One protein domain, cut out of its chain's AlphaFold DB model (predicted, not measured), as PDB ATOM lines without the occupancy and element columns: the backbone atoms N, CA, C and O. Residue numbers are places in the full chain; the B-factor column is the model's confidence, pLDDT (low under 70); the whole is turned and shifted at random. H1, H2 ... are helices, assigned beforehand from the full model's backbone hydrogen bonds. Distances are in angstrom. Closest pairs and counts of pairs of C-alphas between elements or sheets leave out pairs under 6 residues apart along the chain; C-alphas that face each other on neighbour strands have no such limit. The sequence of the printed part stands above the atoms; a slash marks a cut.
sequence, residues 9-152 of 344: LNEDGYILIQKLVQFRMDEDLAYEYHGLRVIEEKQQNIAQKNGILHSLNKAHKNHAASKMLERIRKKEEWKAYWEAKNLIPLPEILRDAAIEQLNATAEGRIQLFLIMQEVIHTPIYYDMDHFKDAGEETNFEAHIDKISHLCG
ATOM      1  N   LEU A   9      42.732  64.209  54.648       66.88
ATOM      2  CA  LEU A   9      41.413  63.940  54.109       66.88
ATOM      3  C   LEU A   9      40.425  63.742  55.241       66.88
ATOM      4  O   LEU A   9      40.709  63.059  56.229       66.88
ATOM      5  N   ASN A  10      39.253  64.322  55.029       66.88
ATOM      6  CA  ASN A  10      38.040  64.004  55.752       66.88
ATOM      7  C   ASN A  10      37.431  62.692  55.212       66.88
ATOM      8  O   ASN A  10      38.016  61.993  54.376       66.88
ATOM      9  N   GLU A  11      36.235  62.364  55.688       68.38
ATOM     10  CA  GLU A  11      35.499  61.174  55.260       68.38
ATOM     11  C   GLU A  11      35.258  61.155  53.740       68.38
ATOM     12  O   GLU A  11      35.481  60.122  53.110       68.38
ATOM     13  N   ASP A  12      34.926  62.296  53.127       72.69
ATOM     14  CA  ASP A  12      34.659  62.395  51.684       72.69
ATOM     15  C   ASP A  12      35.874  62.003  50.835       72.69
ATOM     16  O   ASP A  12      35.762  61.231  49.880       72.69
ATOM     17  N   GLY A  13      37.064  62.486  51.207       74.38
ATOM     18  CA  GLY A  13      38.301  62.133  50.519       74.38
ATOM     19  C   GLY A  13      38.631  60.642  50.634       74.38
ATOM     20  O   GLY A  13      39.025  60.019  49.646       74.38
ATOM     21  N   TYR A  14      38.437  60.049  51.819       74.19
ATOM     22  CA  TYR A  14      38.627  58.608  52.019       74.19
ATOM     23  C   TYR A  14      37.664  57.785  51.154       74.19
ATOM     24  O   TYR A  14      38.067  56.819  50.506       74.19
ATOM     25  N   ILE A  15      36.404  58.200  51.087       75.12
ATOM     26  CA  ILE A  15      35.376  57.546  50.276       75.12
ATOM     27  C   ILE A  15      35.724  57.624  48.794       75.12
ATOM     28  O   ILE A  15      35.570  56.637  48.072       75.12
ATOM     29  N   LEU A  16      36.251  58.761  48.338       79.69
ATOM     30  CA  LEU A  16      36.689  58.909  46.959       79.69
ATOM     31  C   LEU A  16      37.823  57.939  46.603       79.69
ATOM     32  O   LEU A  16      37.791  57.342  45.530       79.69
ATOM     33  N   ILE A  17      38.785  57.719  47.505       80.94
ATOM     34  CA  ILE A  17      39.825  56.696  47.312       80.94
ATOM     35  C   ILE A  17      39.187  55.322  47.119       80.94
ATOM     36  O   ILE A  17      39.542  54.626  46.169       80.94
ATOM     37  N   GLN A  18      38.237  54.941  47.982       79.62
ATOM     38  CA  GLN A  18      37.565  53.646  47.861       79.62
ATOM     39  C   GLN A  18      36.861  53.530  46.500       79.62
ATOM     40  O   GLN A  18      37.103  52.577  45.763       79.62
ATOM     41  N   LYS A  19      36.074  54.532  46.096       82.12
ATOM     42  CA  LYS A  19      35.382  54.527  44.795       82.12
ATOM     43  C   LYS A  19      36.339  54.420  43.609       82.12
ATOM     44  O   LYS A  19      36.078  53.662  42.681       82.12
ATOM     45  N   LEU A  20      37.453  55.149  43.628       85.56
ATOM     46  CA  LEU A  20      38.442  55.099  42.548       85.56
ATOM     47  C   LEU A  20      39.175  53.750  42.490       85.56
ATOM     48  O   LEU A  20      39.540  53.294  41.407       85.56
ATOM     49  N   VAL A  21      39.364  53.089  43.633       85.06
ATOM     50  CA  VAL A  21      39.915  51.729  43.701       85.06
ATOM     51  C   VAL A  21      38.928  50.711  43.144       85.06
ATOM     52  O   VAL A  21      39.322  49.884  42.324       85.06
ATOM     53  N   GLN A  22      37.653  50.799  43.532       85.81
ATOM     54  CA  GLN A  22      36.588  49.965  42.975       85.81
ATOM     55  C   GLN A  22      36.492  50.148  41.457       85.81
ATOM     56  O   GLN A  22      36.517  49.169  40.720       85.81
ATOM     57  N   PHE A  23      36.489  51.399  40.987       89.38
ATOM     58  CA  PHE A  23      36.505  51.725  39.564       89.38
ATOM     59  C   PHE A  23      37.692  51.064  38.842       89.38
ATOM     60  O   PHE A  23      37.532  50.505  37.762       89.38
ATOM     61  N   ARG A  24      38.887  51.070  39.446       89.50
ATOM     62  CA  ARG A  24      40.069  50.400  38.882       89.50
ATOM     63  C   ARG A  24      39.902  48.877  38.805       89.50
ATOM     64  O   ARG A  24      40.320  48.281  37.817       89.50
ATOM     65  N   MET A  25      39.282  48.254  39.812       88.81
ATOM     66  CA  MET A  25      38.939  46.823  39.784       88.81
ATOM     67  C   MET A  25      37.916  46.504  38.689       88.81
ATOM     68  O   MET A  25      38.056  45.497  38.000       88.81
ATOM     69  N   ASP A  26      36.915  47.367  38.501       92.75
ATOM     70  CA  ASP A  26      35.899  47.221  37.453       92.75
ATOM     71  C   ASP A  26      36.502  47.293  36.053       92.75
ATOM     72  O   ASP A  26      36.188  46.470  35.193       92.75
ATOM     73  N   GLU A  27      37.400  48.250  35.836       93.56
ATOM     74  CA  GLU A  27      38.140  48.400  34.586       93.56
ATOM     75  C   GLU A  27      39.002  47.169  34.275       93.56
ATOM     76  O   GLU A  27      38.985  46.664  33.149       93.56
ATOM     77  N   ASP A  28      39.685  46.624  35.286       93.44
ATOM     78  CA  ASP A  28      40.464  45.398  35.142       93.44
ATOM     79  C   ASP A  28      39.600  44.172  34.832       93.44
ATOM     80  O   ASP A  28      39.879  43.450  33.872       93.44
ATOM     81  N   LEU A  29      38.507  43.962  35.567       94.69
ATOM     82  CA  LEU A  29      37.561  42.884  35.273       94.69
ATOM     83  C   LEU A  29      36.967  43.024  33.865       94.69
ATOM     84  O   LEU A  29      36.895  42.043  33.126       94.69
ATOM     85  N   ALA A  30      36.588  44.235  33.447       95.06
ATOM     86  CA  ALA A  30      36.064  44.485  32.108       95.06
ATOM     87  C   ALA A  30      37.086  44.142  31.010       95.06
ATOM     88  O   ALA A  30      36.720  43.554  29.982       95.06
ATOM     89  N   TYR A  31      38.364  44.466  31.229       94.50
ATOM     90  CA  TYR A  31      39.454  44.095  30.328       94.50
ATOM     91  C   TYR A  31      39.638  42.572  30.250       94.50
ATOM     92  O   TYR A  31      39.745  42.009  29.156       94.50
ATOM     93  N   GLU A  32      39.597  41.884  31.390       93.25
ATOM     94  CA  GLU A  32      39.684  40.423  31.467       93.25
ATOM     95  C   GLU A  32      38.508  39.747  30.739       93.25
ATOM     96  O   GLU A  32      38.709  38.885  29.880       93.25
ATOM     97  N   TYR A  33      37.269  40.191  30.967       95.19
ATOM     98  CA  TYR A  33      36.104  39.684  30.233       95.19
ATOM     99  C   TYR A  33      36.190  39.930  28.728       95.19
ATOM    100  O   TYR A  33      35.740  39.108  27.927       95.19
ATOM    101  N   HIS A  34      36.755  41.062  28.305       94.50
ATOM    102  CA  HIS A  34      37.004  41.302  26.889       94.50
ATOM    103  C   HIS A  34      38.009  40.292  26.318       94.50
ATOM    104  O   HIS A  34      37.738  39.686  25.280       94.50
ATOM    105  N   GLY A  35      39.125  40.045  27.009       92.00
ATOM    106  CA  GLY A  35      40.105  39.052  26.574       92.00
ATOM    107  C   GLY A  35      39.544  37.624  26.534       92.00
ATOM    108  O   GLY A  35      39.843  36.889  25.590       92.00
ATOM    109  N   LEU A  36      38.670  37.256  27.479       92.69
ATOM    110  CA  LEU A  36      37.978  35.964  27.470       92.69
ATOM    111  C   LEU A  36      37.097  35.814  26.222       92.69
ATOM    112  O   LEU A  36      37.246  34.830  25.495       92.69
ATOM    113  N   ARG A  37      36.268  36.820  25.909       92.19
ATOM    114  CA  ARG A  37      35.433  36.828  24.692       92.19
ATOM    115  C   ARG A  37      36.268  36.660  23.424       92.19
ATOM    116  O   ARG A  37      35.937  35.843  22.568       92.19
ATOM    117  N   VAL A  38      37.408  37.348  23.331       91.44
ATOM    118  CA  VAL A  38      38.338  37.208  22.196       91.44
ATOM    119  C   VAL A  38      38.888  35.779  22.078       91.44
ATOM    120  O   VAL A  38      39.114  35.286  20.967       91.44
ATOM    121  N   ILE A  39      39.139  35.086  23.194       88.00
ATOM    122  CA  ILE A  39      39.570  33.680  23.178       88.00
ATOM    123  C   ILE A  39      38.428  32.773  22.705       88.00
ATOM    124  O   ILE A  39      38.665  31.919  21.846       88.00
ATOM    125  N   GLU A  40      37.213  32.967  23.215       86.38
ATOM    126  CA  GLU A  40      36.021  32.184  22.867       86.38
ATOM    127  C   GLU A  40      35.643  32.327  21.383       86.38
ATOM    128  O   GLU A  40      35.464  31.324  20.688       86.38
ATOM    129  N   GLU A  41      35.644  33.546  20.838       87.50
ATOM    130  CA  GLU A  41      35.434  33.804  19.403       87.50
ATOM    131  C   GLU A  41      36.475  33.068  18.544       87.50
ATOM    132  O   GLU A  41      36.167  32.399  17.548       87.50
ATOM    133  N   LYS A  42      37.746  33.111  18.962       84.31
ATOM    134  CA  LYS A  42      38.829  32.379  18.293       84.31
ATOM    135  C   LYS A  42      38.683  30.857  18.409       84.31
ATOM    136  O   LYS A  42      39.273  30.153  17.584       84.31
ATOM    137  N   GLN A  43      37.988  30.335  19.419       79.12
ATOM    138  CA  GLN A  43      37.694  28.905  19.553       79.12
ATOM    139  C   GLN A  43      36.563  28.480  18.615       79.12
ATOM    140  O   GLN A  43      36.711  27.466  17.930       79.12
ATOM    141  N   GLN A  44      35.485  29.265  18.525       77.31
ATOM    142  CA  GLN A  44      34.372  29.002  17.604       77.31
ATOM    143  C   GLN A  44      34.867  28.885  16.154       77.31
ATOM    144  O   GLN A  44      34.539  27.926  15.456       77.31
ATOM    145  N   ASN A  45      35.784  29.768  15.750       78.00
ATOM    146  CA  ASN A  45      36.414  29.741  14.425       78.00
ATOM    147  C   ASN A  45      37.332  28.522  14.178       78.00
ATOM    148  O   ASN A  45      37.581  28.152  13.030       78.00
ATOM    149  N   ILE A  46      37.871  27.891  15.229       71.88
ATOM    150  CA  ILE A  46      38.697  26.672  15.117       71.88
ATOM    151  C   ILE A  46      37.839  25.413  15.115       71.88
ATOM    152  O   ILE A  46      38.187  24.460  14.424       71.88
ATOM    153  N   ALA A  47      36.723  25.399  15.848       61.50
ATOM    154  CA  ALA A  47      35.803  24.263  15.886       61.50
ATOM    155  C   ALA A  47      35.228  23.909  14.501       61.50
ATOM    156  O   ALA A  47      34.826  22.773  14.285       61.50
ATOM    157  N   GLN A  48      35.251  24.856  13.558       62.12
ATOM    158  CA  GLN A  48      34.852  24.671  12.161       62.12
ATOM    159  C   GLN A  48      35.927  23.999  11.275       62.12
ATOM    160  O   GLN A  48      35.679  23.766  10.094       62.12
ATOM    161  N   LYS A  49      37.128  23.696  11.800       63.12
ATOM    162  CA  LYS A  49      38.259  23.123  11.040       63.12
ATOM    163  C   LYS A  49      38.645  21.732  11.563       63.12
ATOM    164  O   LYS A  49      38.827  21.546  12.763       63.12
ATOM    165  N   ASN A  50      38.843  20.765  10.660       62.25
ATOM    166  CA  ASN A  50      39.182  19.374  11.002       62.25
ATOM    167  C   ASN A  50      40.701  19.104  10.930       62.25
ATOM    168  O   ASN A  50      41.359  19.540   9.988       62.25
ATOM    169  N   GLY A  51      41.264  18.363  11.902       72.50
ATOM    170  CA  GLY A  51      42.659  17.871  11.888       72.50
ATOM    171  C   GLY A  51      43.335  17.764  13.272       72.50
ATOM    172  O   GLY A  51      42.905  18.398  14.232       72.50
ATOM    173  N   ILE A  52      44.431  16.995  13.379       72.44
ATOM    174  CA  ILE A  52      45.180  16.762  14.642       72.44
ATOM    175  C   ILE A  52      45.845  18.049  15.174       72.44
ATOM    176  O   ILE A  52      45.839  18.320  16.372       72.44
ATOM    177  N   LEU A  53      46.369  18.905  14.292       68.75
ATOM    178  CA  LEU A  53      46.897  20.218  14.696       68.75
ATOM    179  C   LEU A  53      45.788  21.137  15.239       68.75
ATOM    180  O   LEU A  53      46.026  21.940  16.142       68.75
ATOM    181  N   HIS A  54      44.560  20.993  14.732       69.62
ATOM    182  CA  HIS A  54      43.403  21.744  15.214       69.62
ATOM    183  C   HIS A  54      42.925  21.260  16.586       69.62
ATOM    184  O   HIS A  54      42.557  22.097  17.410       69.62
ATOM    185  N   SER A  55      42.992  19.955  16.879       69.38
ATOM    186  CA  SER A  55      42.630  19.424  18.201       69.38
ATOM    187  C   SER A  55      43.622  19.841  19.293       69.38
ATOM    188  O   SER A  55      43.188  20.249  20.371       69.38
ATOM    189  N   LEU A  56      44.929  19.849  19.005       71.81
ATOM    190  CA  LEU A  56      45.954  20.354  19.930       71.81
ATOM    191  C   LEU A  56      45.809  21.863  20.186       71.81
ATOM    192  O   LEU A  56      45.846  22.308  21.334       71.81
ATOM    193  N   ASN A  57      45.567  22.653  19.135       74.94
ATOM    194  CA  ASN A  57      45.324  24.095  19.259       74.94
ATOM    195  C   ASN A  57      44.044  24.386  20.069       74.94
ATOM    196  O   ASN A  57      44.029  25.263  20.931       74.94
ATOM    197  N   LYS A  58      42.981  23.599  19.857       76.06
ATOM    198  CA  LYS A  58      41.742  23.679  20.641       76.06
ATOM    199  C   LYS A  58      41.984  23.364  22.121       76.06
ATOM    200  O   LYS A  58      41.549  24.136  22.969       76.06
ATOM    201  N   ALA A  59      42.715  22.296  22.442       74.44
ATOM    202  CA  ALA A  59      43.039  21.939  23.826       74.44
ATOM    203  C   ALA A  59      43.843  23.041  24.542       74.44
ATOM    204  O   ALA A  59      43.514  23.410  25.670       74.44
ATOM    205  N   HIS A  60      44.834  23.629  23.865       76.81
ATOM    206  CA  HIS A  60      45.613  24.745  24.408       76.81
ATOM    207  C   HIS A  60      44.738  25.974  24.707       76.81
ATOM    208  O   HIS A  60      44.832  26.559  25.785       76.81
ATOM    209  N   LYS A  61      43.832  26.340  23.791       80.25
ATOM    210  CA  LYS A  61      42.907  27.465  24.003       80.25
ATOM    211  C   LYS A  61      41.863  27.194  25.079       80.25
ATOM    212  O   LYS A  61      41.504  28.129  25.786       80.25
ATOM    213  N   ASN A  62      41.390  25.956  25.217       79.88
ATOM    214  CA  ASN A  62      40.479  25.573  26.297       79.88
ATOM    215  C   ASN A  62      41.159  25.733  27.658       79.88
ATOM    216  O   ASN A  62      40.565  26.275  28.587       79.88
ATOM    217  N   HIS A  63      42.423  25.318  27.759       84.38
ATOM    218  CA  HIS A  63      43.208  25.514  28.971       84.38
ATOM    219  C   HIS A  63      43.423  27.006  29.277       84.38
ATOM    220  O   HIS A  63      43.236  27.429  30.414       84.38
ATOM    221  N   ALA A  64      43.737  27.820  28.262       83.88
ATOM    222  CA  ALA A  64      43.884  29.268  28.423       83.88
ATOM    223  C   ALA A  64      42.581  29.952  28.883       83.88
ATOM    224  O   ALA A  64      42.619  30.744  29.821       83.88
ATOM    225  N   ALA A  65      41.436  29.614  28.276       87.25
ATOM    226  CA  ALA A  65      40.127  30.139  28.673       87.25
ATOM    227  C   ALA A  65      39.752  29.720  30.101       87.25
ATOM    228  O   ALA A  65      39.329  30.554  30.892       87.25
ATOM    229  N   SER A  66      39.979  28.453  30.463       87.25
ATOM    230  CA  SER A  66      39.729  27.951  31.819       87.25
ATOM    231  C   SER A  66      40.590  28.662  32.867       87.25
ATOM    232  O   SER A  66      40.072  29.064  33.905       87.25
ATOM    233  N   LYS A  67      41.881  28.884  32.585       87.25
ATOM    234  CA  LYS A  67      42.769  29.640  33.479       87.25
ATOM    235  C   LYS A  67      42.327  31.099  33.624       87.25
ATOM    236  O   LYS A  67      42.413  31.657  34.713       87.25
ATOM    237  N   MET A  68      41.861  31.712  32.536       88.12
ATOM    238  CA  MET A  68      41.370  33.089  32.544       88.12
ATOM    239  C   MET A  68      40.057  33.227  33.324       88.12
ATOM    240  O   MET A  68      39.941  34.136  34.136       88.12
ATOM    241  N   LEU A  69      39.115  32.297  33.144       90.38
ATOM    242  CA  LEU A  69      37.874  32.221  33.923       90.38
ATOM    243  C   LEU A  69      38.146  32.080  35.421       90.38
ATOM    244  O   LEU A  69      37.535  32.783  36.218       90.38
ATOM    245  N   GLU A  70      39.085  31.216  35.806       88.94
ATOM    246  CA  GLU A  70      39.450  31.051  37.215       88.94
ATOM    247  C   GLU A  70      40.064  32.331  37.800       88.94
ATOM    248  O   GLU A  70      39.738  32.718  38.921       88.94
ATOM    249  N   ARG A  71      40.903  33.034  37.027       86.38
ATOM    250  CA  ARG A  71      41.443  34.338  37.433       86.38
ATOM    251  C   ARG A  71      40.336  35.382  37.606       86.38
ATOM    252  O   ARG A  71      40.322  36.070  38.620       86.38
ATOM    253  N   ILE A  72      39.409  35.476  36.649       91.69
ATOM    254  CA  ILE A  72      38.246  36.373  36.721       91.69
ATOM    255  C   ILE A  72      37.428  36.077  37.980       91.69
ATOM    256  O   ILE A  72      37.206  36.986  38.771       91.69
ATOM    257  N   ARG A  73      37.076  34.808  38.225       91.12
ATOM    258  CA  ARG A  73      36.312  34.384  39.408       91.12
ATOM    259  C   ARG A  73      36.980  34.840  40.708       91.12
ATOM    260  O   ARG A  73      36.325  35.411  41.571       91.12
ATOM    261  N   LYS A  74      38.295  34.635  40.840       87.75
ATOM    262  CA  LYS A  74      39.054  35.075  42.023       87.75
ATOM    263  C   LYS A  74      39.063  36.601  42.179       87.75
ATOM    264  O   LYS A  74      38.935  37.092  43.299       87.75
ATOM    265  N   LYS A  75      39.193  37.352  41.079       89.31
ATOM    266  CA  LYS A  75      39.120  38.823  41.084       89.31
ATOM    267  C   LYS A  75      37.719  39.333  41.451       89.31
ATOM    268  O   LYS A  75      37.612  40.304  42.192       89.31
ATOM    269  N   GLU A  76      36.656  38.662  41.009       92.12
ATOM    270  CA  GLU A  76      35.278  38.972  41.414       92.12
ATOM    271  C   GLU A  76      35.040  38.704  42.905       92.12
ATOM    272  O   GLU A  76      34.500  39.559  43.605       92.12
ATOM    273  N   GLU A  77      35.480  37.550  43.414       89.00
ATOM    274  CA  GLU A  77      35.379  37.213  44.841       89.00
ATOM    275  C   GLU A  77      36.143  38.209  45.711       89.00
ATOM    276  O   GLU A  77      35.655  38.644  46.756       89.00
ATOM    277  N   TRP A  78      37.326  38.610  45.250       85.75
ATOM    278  CA  TRP A  78      38.104  39.658  45.882       85.75
ATOM    279  C   TRP A  78      37.364  40.991  45.916       85.75
ATOM    280  O   TRP A  78      37.272  41.617  46.973       85.75
ATOM    281  N   LYS A  79      36.842  41.427  44.766       87.75
ATOM    282  CA  LYS A  79      36.096  42.676  44.651       87.75
ATOM    283  C   LYS A  79      34.896  42.658  45.600       87.75
ATOM    284  O   LYS A  79      34.748  43.588  46.385       87.75
ATOM    285  N   ALA A  80      34.113  41.580  45.616       88.25
ATOM    286  CA  ALA A  80      32.972  41.429  46.520       88.25
ATOM    287  C   ALA A  80      33.386  41.507  48.002       88.25
ATOM    288  O   ALA A  80      32.741  42.187  48.801       88.25
ATOM    289  N   TYR A  81      34.493  40.857  48.377       83.62
ATOM    290  CA  TYR A  81      35.057  40.966  49.725       83.62
ATOM    291  C   TYR A  81      35.495  42.401  50.056       83.62
ATOM    292  O   TYR A  81      35.204  42.910  51.142       83.62
ATOM    293  N   TRP A  82      36.184  43.066  49.130       81.00
ATOM    294  CA  TRP A  82      36.652  44.434  49.304       81.00
ATOM    295  C   TRP A  82      35.476  45.416  49.433       81.00
ATOM    296  O   TRP A  82      35.502  46.271  50.318       81.00
ATOM    297  N   GLU A  83      34.418  45.260  48.634       82.88
ATOM    298  CA  GLU A  83      33.204  46.080  48.704       82.88
ATOM    299  C   GLU A  83      32.491  45.891  50.044       82.88
ATOM    300  O   GLU A  83      32.147  46.869  50.710       82.88
ATOM    301  N   ALA A  84      32.332  44.639  50.482       81.31
ATOM    302  CA  ALA A  84      31.713  44.320  51.762       81.31
ATOM    303  C   ALA A  84      32.471  44.920  52.951       81.31
ATOM    304  O   ALA A  84      31.858  45.321  53.940       81.31
ATOM    305  N   LYS A  85      33.799  45.009  52.845       76.31
ATOM    306  CA  LYS A  85      34.656  45.550  53.898       76.31
ATOM    307  C   LYS A  85      34.741  47.076  53.894       76.31
ATOM    308  O   LYS A  85      34.774  47.663  54.972       76.31
ATOM    309  N   ASN A  86      34.815  47.705  52.720       74.50
ATOM    310  CA  ASN A  86      35.189  49.119  52.607       74.50
ATOM    311  C   ASN A  86      34.067  50.033  52.095       74.50
ATOM    312  O   ASN A  86      34.096  51.224  52.393       74.50
ATOM    313  N   LEU A  87      33.083  49.512  51.351       72.44
ATOM    314  CA  LEU A  87      32.004  50.318  50.765       72.44
ATOM    315  C   LEU A  87      30.640  50.107  51.416       72.44
ATOM    316  O   LEU A  87      29.933  51.079  51.665       72.44
ATOM    317  N   ILE A  88      30.251  48.861  51.697       73.81
ATOM    318  CA  ILE A  88      28.954  48.561  52.327       73.81
ATOM    319  C   ILE A  88      28.785  49.262  53.688       73.81
ATOM    320  O   ILE A  88      27.686  49.754  53.944       73.81
ATOM    321  N   PRO A  89      29.824  49.377  54.542       73.62
ATOM    322  CA  PRO A  89      29.700  50.084  55.816       73.62
ATOM    323  C   PRO A  89      29.525  51.606  55.693       73.62
ATOM    324  O   PRO A  89      29.270  52.259  56.704       73.62
ATOM    325  N   LEU A  90      29.691  52.188  54.498       67.44
ATOM    326  CA  LEU A  90      29.575  53.630  54.297       67.44
ATOM    327  C   LEU A  90      28.099  54.072  54.251       67.44
ATOM    328  O   LEU A  90      27.282  53.403  53.612       67.44
ATOM    329  N   PRO A  91      27.752  55.223  54.860       67.31
ATOM    330  CA  PRO A  91      26.440  55.847  54.714       67.31
ATOM    331  C   PRO A  91      26.025  56.013  53.246       67.31
ATOM    332  O   PRO A  91      26.828  56.408  52.403       67.31
ATOM    333  N   GLU A  92      24.746  55.776  52.950       67.19
ATOM    334  CA  GLU A  92      24.207  55.789  51.584       67.19
ATOM    335  C   GLU A  92      24.430  57.125  50.858       67.19
ATOM    336  O   GLU A  92      24.924  57.131  49.736       67.19
ATOM    337  N   ILE A  93      24.228  58.249  51.554       59.44
ATOM    338  CA  ILE A  93      24.520  59.612  51.067       59.44
ATOM    339  C   ILE A  93      25.964  59.773  50.569       59.44
ATOM    340  O   ILE A  93      26.222  60.500  49.612       59.44
ATOM    341  N   LEU A  94      26.917  59.088  51.200       55.66
ATOM    342  CA  LEU A  94      28.330  59.201  50.857       55.66
ATOM    343  C   LEU A  94      28.713  58.295  49.672       55.66
ATOM    344  O   LEU A  94      29.635  58.611  48.911       55.66
ATOM    345  N   ARG A  95      27.962  57.212  49.431       59.50
ATOM    346  CA  ARG A  95      28.129  56.357  48.239       59.50
ATOM    347  C   ARG A  95      27.759  57.078  46.938       59.50
ATOM    348  O   ARG A  95      28.368  56.778  45.913       59.50
ATOM    349  N   ASP A  96      26.944  58.127  47.004       58.22
ATOM    350  CA  ASP A  96      26.499  58.895  45.831       58.22
ATOM    351  C   ASP A  96      27.302  60.188  45.575       58.22
ATOM    352  O   ASP A  96      27.133  60.834  44.544       58.22
ATOM    353  N   ALA A  97      28.221  60.568  46.476       57.25
ATOM    354  CA  ALA A  97      29.040  61.778  46.323       57.25
ATOM    355  C   ALA A  97      29.913  61.756  45.046       57.25
ATOM    356  O   ALA A  97      30.660  60.796  44.809       57.25
ATOM    357  N   ALA A  98      29.830  62.821  44.240       60.81
ATOM    358  CA  ALA A  98      30.498  62.946  42.943       60.81
ATOM    359  C   ALA A  98      31.945  63.464  43.059       60.81
ATOM    360  O   ALA A  98      32.232  64.374  43.837       60.81
ATOM    361  N   ILE A  99      32.835  62.947  42.199       62.72
ATOM    362  CA  ILE A  99      34.248  63.374  42.050       62.72
ATOM    363  C   ILE A  99      34.361  64.892  41.809       62.72
ATOM    364  O   ILE A  99      35.323  65.537  42.224       62.72
ATOM    365  N   GLU A 100      33.344  65.472  41.169       60.28
ATOM    366  CA  GLU A 100      33.281  66.875  40.754       60.28
ATOM    367  C   GLU A 100      33.387  67.872  41.919       60.28
ATOM    368  O   GLU A 100      33.861  68.989  41.717       60.28
ATOM    369  N   GLN A 101      33.018  67.476  43.143       60.00
ATOM    370  CA  GLN A 101      32.983  68.385  44.295       60.00
ATOM    371  C   GLN A 101      34.377  68.842  44.754       60.00
ATOM    372  O   GLN A 101      34.536  69.994  45.159       60.00
ATOM    373  N   LEU A 102      35.408  67.993  44.643       64.88
ATOM    374  CA  LEU A 102      36.778  68.361  45.034       64.88
ATOM    375  C   LEU A 102      37.506  69.181  43.961       64.88
ATOM    376  O   LEU A 102      38.448  69.896  44.277       64.88
ATOM    377  N   ASN A 103      37.064  69.155  42.703       69.38
ATOM    378  CA  ASN A 103      37.727  69.886  41.617       69.38
ATOM    379  C   ASN A 103      37.345  71.383  41.558       69.38
ATOM    380  O   ASN A 103      37.798  72.110  40.676       69.38
ATOM    381  N   ALA A 104      36.487  71.852  42.470       72.12
ATOM    382  CA  ALA A 104      35.926  73.203  42.441       72.12
ATOM    383  C   ALA A 104      36.872  74.299  42.975       72.12
ATOM    384  O   ALA A 104      36.649  75.479  42.707       72.12
ATOM    385  N   THR A 105      37.906  73.939  43.741       82.62
ATOM    386  CA  THR A 105      38.862  74.889  44.335       82.62
ATOM    387  C   THR A 105      40.301  74.462  44.061       82.62
ATOM    388  O   THR A 105      40.570  73.277  43.862       82.62
ATOM    389  N   ALA A 106      41.241  75.412  44.102       84.31
ATOM    390  CA  ALA A 106      42.669  75.122  43.958       84.31
ATOM    391  C   ALA A 106      43.147  74.091  44.999       84.31
ATOM    392  O   ALA A 106      43.821  73.124  44.655       84.31
ATOM    393  N   GLU A 107      42.734  74.252  46.259       83.12
ATOM    394  CA  GLU A 107      43.072  73.323  47.342       83.12
ATOM    395  C   GLU A 107      42.470  71.930  47.136       83.12
ATOM    396  O   GLU A 107      43.173  70.924  47.253       83.12
ATOM    397  N   GLY A 108      41.187  71.866  46.772       83.81
ATOM    398  CA  GLY A 108      40.507  70.607  46.488       83.81
ATOM    399  C   GLY A 108      41.127  69.869  45.298       83.81
ATOM    400  O   GLY A 108      41.260  68.646  45.324       83.81
ATOM    401  N   ARG A 109      41.616  70.600  44.291       87.69
ATOM    402  CA  ARG A 109      42.335  70.013  43.158       87.69
ATOM    403  C   ARG A 109      43.679  69.417  43.580       87.69
ATOM    404  O   ARG A 109      44.031  68.336  43.115       87.69
ATOM    405  N   ILE A 110      44.410  70.041  44.506       88.44
ATOM    406  CA  ILE A 110      45.612  69.415  45.080       88.44
ATOM    407  C   ILE A 110      45.243  68.164  45.883       88.44
ATOM    408  O   ILE A 110      45.891  67.132  45.714       88.44
ATOM    409  N   GLN A 111      44.190  68.203  46.703       84.88
ATOM    410  CA  GLN A 111      43.714  67.007  47.411       84.88
ATOM    411  C   GLN A 111      43.359  65.880  46.437       84.88
ATOM    412  O   GLN A 111      43.756  64.734  46.654       84.88
ATOM    413  N   LEU A 112      42.689  66.199  45.328       87.69
ATOM    414  CA  LEU A 112      42.345  65.240  44.284       87.69
ATOM    415  C   LEU A 112      43.594  64.647  43.611       87.69
ATOM    416  O   LEU A 112      43.626  63.447  43.343       87.69
ATOM    417  N   PHE A 113      44.649  65.443  43.404       90.62
ATOM    418  CA  PHE A 113      45.939  64.946  42.913       90.62
ATOM    419  C   PHE A 113      46.568  63.944  43.892       90.62
ATOM    420  O   PHE A 113      47.040  62.882  43.483       90.62
ATOM    421  N   LEU A 114      46.550  64.252  45.194       86.56
ATOM    422  CA  LEU A 114      47.080  63.365  46.233       86.56
ATOM    423  C   LEU A 114      46.267  62.068  46.327       86.56
ATOM    424  O   LEU A 114      46.859  60.993  46.386       86.56
ATOM    425  N   ILE A 115      44.933  62.153  46.271       84.75
ATOM    426  CA  ILE A 115      44.021  61.000  46.219       84.75
ATOM    427  C   ILE A 115      44.325  60.121  45.007       84.75
ATOM    428  O   ILE A 115      44.548  58.922  45.164       84.75
ATOM    429  N   MET A 116      44.384  60.709  43.810       89.12
ATOM    430  CA  MET A 116      44.715  59.992  42.579       89.12
ATOM    431  C   MET A 116      46.058  59.269  42.721       89.12
ATOM    432  O   MET A 116      46.172  58.090  42.389       89.12
ATOM    433  N   GLN A 117      47.072  59.956  43.245       87.06
ATOM    434  CA  GLN A 117      48.384  59.370  43.463       87.06
ATOM    435  C   GLN A 117      48.350  58.204  44.461       87.06
ATOM    436  O   GLN A 117      49.058  57.217  44.258       87.06
ATOM    437  N   GLU A 118      47.550  58.277  45.524       80.69
ATOM    438  CA  GLU A 118      47.357  57.138  46.424       80.69
ATOM    439  C   GLU A 118      46.708  55.955  45.702       80.69
ATOM    440  O   GLU A 118      47.211  54.836  45.794       80.69
ATOM    441  N   VAL A 119      45.655  56.197  44.917       82.75
ATOM    442  CA  VAL A 119      44.961  55.150  44.153       82.75
ATOM    443  C   VAL A 119      45.904  54.463  43.166       82.75
ATOM    444  O   VAL A 119      45.900  53.239  43.092       82.75
ATOM    445  N   ILE A 120      46.745  55.216  42.449       85.00
ATOM    446  CA  ILE A 120      47.727  54.677  41.488       85.00
ATOM    447  C   ILE A 120      48.709  53.720  42.166       85.00
ATOM    448  O   ILE A 120      49.016  52.657  41.630       85.00
ATOM    449  N   HIS A 121      49.199  54.088  43.348       79.94
ATOM    450  CA  HIS A 121      50.194  53.293  44.064       79.94
ATOM    451  C   HIS A 121      49.591  52.173  44.904       79.94
ATOM    452  O   HIS A 121      50.343  51.353  45.429       79.94
ATOM    453  N   THR A 122      48.268  52.117  45.042       76.00
ATOM    454  CA  THR A 122      47.639  51.067  45.832       76.00
ATOM    455  C   THR A 122      47.464  49.796  44.999       76.00
ATOM    456  O   THR A 122      46.878  49.870  43.916       76.00
ATOM    457  N   PRO A 123      47.931  48.620  45.455       73.62
ATOM    458  CA  PRO A 123      47.602  47.355  44.816       73.62
ATOM    459  C   PRO A 123      46.109  47.079  44.974       73.62
ATOM    460  O   PRO A 123      45.582  47.093  46.088       73.62
ATOM    461  N   ILE A 124      45.428  46.805  43.863       77.44
ATOM    462  CA  ILE A 124      44.006  46.453  43.902       77.44
ATOM    463  C   ILE A 124      43.780  44.969  44.198       77.44
ATOM    464  O   ILE A 124      42.722  44.635  44.705       77.44
ATOM    465  N   TYR A 125      44.779  44.106  44.001       75.00
ATOM    466  CA  TYR A 125      44.778  42.713  44.456       75.00
ATOM    467  C   TYR A 125      46.031  42.484  45.305       75.00
ATOM    468  O   TYR A 125      47.135  42.803  44.866       75.00
ATOM    469  N   TYR A 126      45.878  41.965  46.524       66.50
ATOM    470  CA  TYR A 126      47.012  41.553  47.357       66.50
ATOM    471  C   TYR A 126      46.872  40.086  47.750       66.50
ATOM    472  O   TYR A 126      45.769  39.595  47.991       66.50
ATOM    473  N   ASP A 127      48.004  39.385  47.790       53.72
ATOM    474  CA  ASP A 127      48.041  37.963  48.102       53.72
ATOM    475  C   ASP A 127      47.689  37.743  49.583       53.72
ATOM    476  O   ASP A 127      48.486  37.986  50.490       53.72
ATOM    477  N   MET A 128      46.443  37.347  49.820       54.19
ATOM    478  CA  MET A 128      45.948  36.849  51.099       54.19
ATOM    479  C   MET A 128      45.786  35.342  50.972       54.19
ATOM    480  O   MET A 128      45.392  34.867  49.914       54.19
ATOM    481  N   ASP A 129      45.956  34.589  52.061       52.50
ATOM    482  CA  ASP A 129      45.817  33.124  52.032       52.50
ATOM    483  C   ASP A 129      44.517  32.627  51.367       52.50
ATOM    484  O   ASP A 129      44.527  31.579  50.728       52.50
ATOM    485  N   HIS A 130      43.424  33.392  51.469       52.94
ATOM    486  CA  HIS A 130      42.134  33.092  50.831       52.94
ATOM    487  C   HIS A 130      42.048  33.457  49.337       52.94
ATOM    488  O   HIS A 130      41.215  32.902  48.631       52.94
ATOM    489  N   PHE A 131      42.890  34.370  48.853       58.41
ATOM    490  CA  PHE A 131      42.845  34.933  47.497       58.41
ATOM    491  C   PHE A 131      44.139  34.705  46.706       58.41
ATOM    492  O   PHE A 131      44.383  35.368  45.692       58.41
ATOM    493  N   LYS A 132      44.946  33.730  47.147       59.00
ATOM    494  CA  LYS A 132      46.111  33.228  46.416       59.00
ATOM    495  C   LYS A 132      45.747  32.999  44.950       59.00
ATOM    496  O   LYS A 132      44.720  32.402  44.622       59.00
ATOM    497  N   ASP A 133      46.592  33.510  44.063       58.84
ATOM    498  CA  ASP A 133      46.459  33.458  42.603       58.84
ATOM    499  C   ASP A 133      45.308  34.261  41.957       58.84
ATOM    500  O   ASP A 133      44.980  33.998  40.798       58.84
ATOM    501  N   ALA A 134      44.722  35.272  42.620       60.38
ATOM    502  CA  ALA A 134      43.894  36.276  41.918       60.38
ATOM    503  C   ALA A 134      44.669  36.976  40.774       60.38
ATOM    504  O   ALA A 134      44.081  37.463  39.807       60.38
ATOM    505  N   GLY A 135      46.003  36.935  40.845       70.19
ATOM    506  CA  GLY A 135      46.909  37.481  39.847       70.19
ATOM    507  C   GLY A 135      47.050  38.994  39.962       70.19
ATOM    508  O   GLY A 135      46.406  39.647  40.780       70.19
ATOM    509  N   GLU A 136      47.928  39.543  39.135       76.31
ATOM    510  CA  GLU A 136      48.124  40.984  39.036       76.31
ATOM    511  C   GLU A 136      46.967  41.633  38.270       76.31
ATOM    512  O   GLU A 136      46.222  40.994  37.509       76.31
ATOM    513  N   GLU A 137      46.819  42.937  38.470       83.12
ATOM    514  CA  GLU A 137      46.022  43.748  37.563       83.12
ATOM    515  C   GLU A 137      46.565  43.602  36.144       83.12
ATOM    516  O   GLU A 137      47.763  43.536  35.924       83.12
ATOM    517  N   THR A 138      45.684  43.536  35.165       85.31
ATOM    518  CA  THR A 138      46.030  43.543  33.748       85.31
ATOM    519  C   THR A 138      45.837  44.947  33.195       85.31
ATOM    520  O   THR A 138      44.993  45.685  33.669       85.31
ATOM    521  N   ASN A 139      46.626  45.364  32.200       87.50
ATOM    522  CA  ASN A 139      46.463  46.678  31.550       87.50
ATOM    523  C   ASN A 139      46.510  47.908  32.498       87.50
ATOM    524  O   ASN A 139      45.932  48.956  32.207       87.50
ATOM    525  N   PHE A 140      47.258  47.802  33.601       87.19
ATOM    526  CA  PHE A 140      47.393  48.824  34.646       87.19
ATOM    527  C   PHE A 140      47.632  50.254  34.121       87.19
ATOM    528  O   PHE A 140      46.950  51.187  34.546       87.19
ATOM    529  N   GLU A 141      48.549  50.445  33.158       88.06
ATOM    530  CA  GLU A 141      48.841  51.777  32.598       88.06
ATOM    531  C   GLU A 141      47.613  52.446  31.962       88.06
ATOM    532  O   GLU A 141      47.497  53.671  32.000       88.06
ATOM    533  N   ALA A 142      46.698  51.675  31.368       90.69
ATOM    534  CA  ALA A 142      45.472  52.224  30.805       90.69
ATOM    535  C   ALA A 142      44.474  52.606  31.904       90.69
ATOM    536  O   ALA A 142      43.807  53.633  31.788       90.69
ATOM    537  N   HIS A 143      44.385  51.821  32.978       91.19
ATOM    538  CA  HIS A 143      43.456  52.093  34.074       91.19
ATOM    539  C   HIS A 143      43.858  53.340  34.865       91.19
ATOM    540  O   HIS A 143      43.018  54.206  35.109       91.19
ATOM    541  N   ILE A 144      45.146  53.506  35.185       89.25
ATOM    542  CA  ILE A 144      45.625  54.728  35.854       89.25
ATOM    543  C   ILE A 144      45.481  55.973  34.973       89.25
ATOM    544  O   ILE A 144      45.270  57.071  35.486       89.25
ATOM    545  N   ASP A 145      45.560  55.815  33.649       90.88
ATOM    546  CA  ASP A 145      45.322  56.904  32.703       90.88
ATOM    547  C   ASP A 145      43.845  57.306  32.706       90.88
ATOM    548  O   ASP A 145      43.539  58.493  32.795       90.88
ATOM    549  N   LYS A 146      42.919  56.335  32.714       91.81
ATOM    550  CA  LYS A 146      41.480  56.601  32.872       91.81
ATOM    551  C   LYS A 146      41.175  57.319  34.186       91.81
ATOM    552  O   LYS A 146      40.487  58.333  34.161       91.81
ATOM    553  N   ILE A 147      41.732  56.856  35.307       90.81
ATOM    554  CA  ILE A 147      41.575  57.507  36.621       90.81
ATOM    555  C   ILE A 147      42.082  58.950  36.580       90.81
ATOM    556  O   ILE A 147      41.404  59.862  37.050       90.81
ATOM    557  N   SER A 148      43.246  59.176  35.976       92.94
ATOM    558  CA  SER A 148      43.824  60.514  35.842       92.94
ATOM    559  C   SER A 148      42.963  61.447  34.991       92.94
ATOM    560  O   SER A 148      42.780  62.612  35.345       92.94
ATOM    561  N   HIS A 149      42.359  60.942  33.912       91.31
ATOM    562  CA  HIS A 149      41.403  61.708  33.112       91.31
ATOM    563  C   HIS A 149      40.106  61.998  33.877       91.31
ATOM    564  O   HIS A 149      39.642  63.136  33.837       91.31
ATOM    565  N   LEU A 150      39.565  61.025  34.621       89.56
ATOM    566  CA  LEU A 150      38.401  61.228  35.495       89.56
ATOM    567  C   LEU A 150      38.658  62.299  36.560       89.56
ATOM    568  O   LEU A 150      37.767  63.079  36.880       89.56
ATOM    569  N   CYS A 151      39.888  62.376  37.069       89.06
ATOM    570  CA  CYS A 151      40.305  63.392  38.035       89.06
ATOM    571  C   CYS A 151      40.698  64.738  37.386       89.06
ATOM    572  O   CYS A 151      41.072  65.671  38.091       89.06
ATOM    573  N   GLY A 152      40.643  64.864  36.055       90.00
ATOM    574  CA  GLY A 152      40.964  66.107  35.344       90.00
ATOM    575  C   GLY A 152      42.461  66.408  35.182       90.00
ATOM    576  O   GLY A 152      42.819  67.547  34.871       90.00
TER     577      GLY A 152
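What this domain is: This is residues 9 to 152 of the 344 residues of an uncharacterized protein of Paenibacillus uliginis N3/975 (UniProt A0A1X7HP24). A long helical hairpin, H1 and H2 side by side, makes the longest axis, and its turn, residues 48 to 53, sticks out free at one end. Toward the other end two shorter helices, H5 and H6, pack slantwise on H1, with the small helices H3 and H4 near the beginning of H1. The printed part has 144 residues, with six named helices, H1 to H6 in order along the chain, and no named strand; the class is all helix. The whole is loose, with a radius of gyration of the C-alphas of 19.4 A, and spans 66 by 32 by 24 A.

How they stand to each other: H1, residues 11 to 47, is the hub and touches four other helices. It forms a helical hairpin with H2, residues 52 to 86: they touch at a shallow tilt of 16 degrees, opposite ways, with Leu 36 and Ala 65 as the closest C-alphas, 6.3 A apart. H3, residues 92 to 95, only just touches H1, with 3 pairs of C-alphas within 8 A, at residues 12 to 15 of H1 alone; the closest C-alphas are those of Asp 12 and Leu 94, 7.1 A apart. H4, residues 99 to 104, is close to H1 but not clearly touching, with the C-alphas of Leu 16 and Ile 99 7.1 A apart. H5, residues 106 to 121, touches H4 only at the corner, where the C-alphas of Leu 102 and Gly 108 are closest at 4.6 A. H5 touches residues 13 to 21 of H1 alone, at a steep tilt of 45 degrees, the same way; the closest C-alphas, of Ile 17 and Ile 115, are 6.1 A apart. H6, residues 140 to 150, touches residues 20 to 28 of H1 alone, at a steep tilt of 49 degrees, opposite ways, with the C-alphas of Arg 24 and His 143 closest at 6.1 A. H5 and H6 form a second helical hairpin but only just touch, with 3 pairs of C-alphas within 8 A, the closest those of Ile 120 and Ile 144 at 6.0 A. H2 is apart from H3, H4, H5 and H6. In H2, H5 and H6 every O i to N i+4 pair is within hydrogen-bond range; in H1 it is 32 of 33, in H4 0 of 2, with 2 of 3 O i to N i+3 pairs within range, and H3 is too short for an i+4 pair.

Where its parts are: H1 begins at C-alpha 11, (35.499, 61.174, 55.260), and is 54.0 A long. H2 begins at C-alpha 52, (45.180, 16.762, 14.642), and is 50.9 A long. H3 and H4 measure 5.2 A and 10.0 A. H5 is 23.1 A long, and H6, 15.3 A, ends at C-alpha 150, (38.401, 61.228, 35.495).

The domain as a whole: The C-alphas farthest apart are those of Gly 51 and Glu 107, at 65.8 A. The printed part has no cut. The link from H5 to H6, residues 122 to 139, is long, and the other four links are tight. The mean pLDDT of the printed part is 79.3, and 33 residues are under 70, among them residues 90 to 103 and 126 to 134.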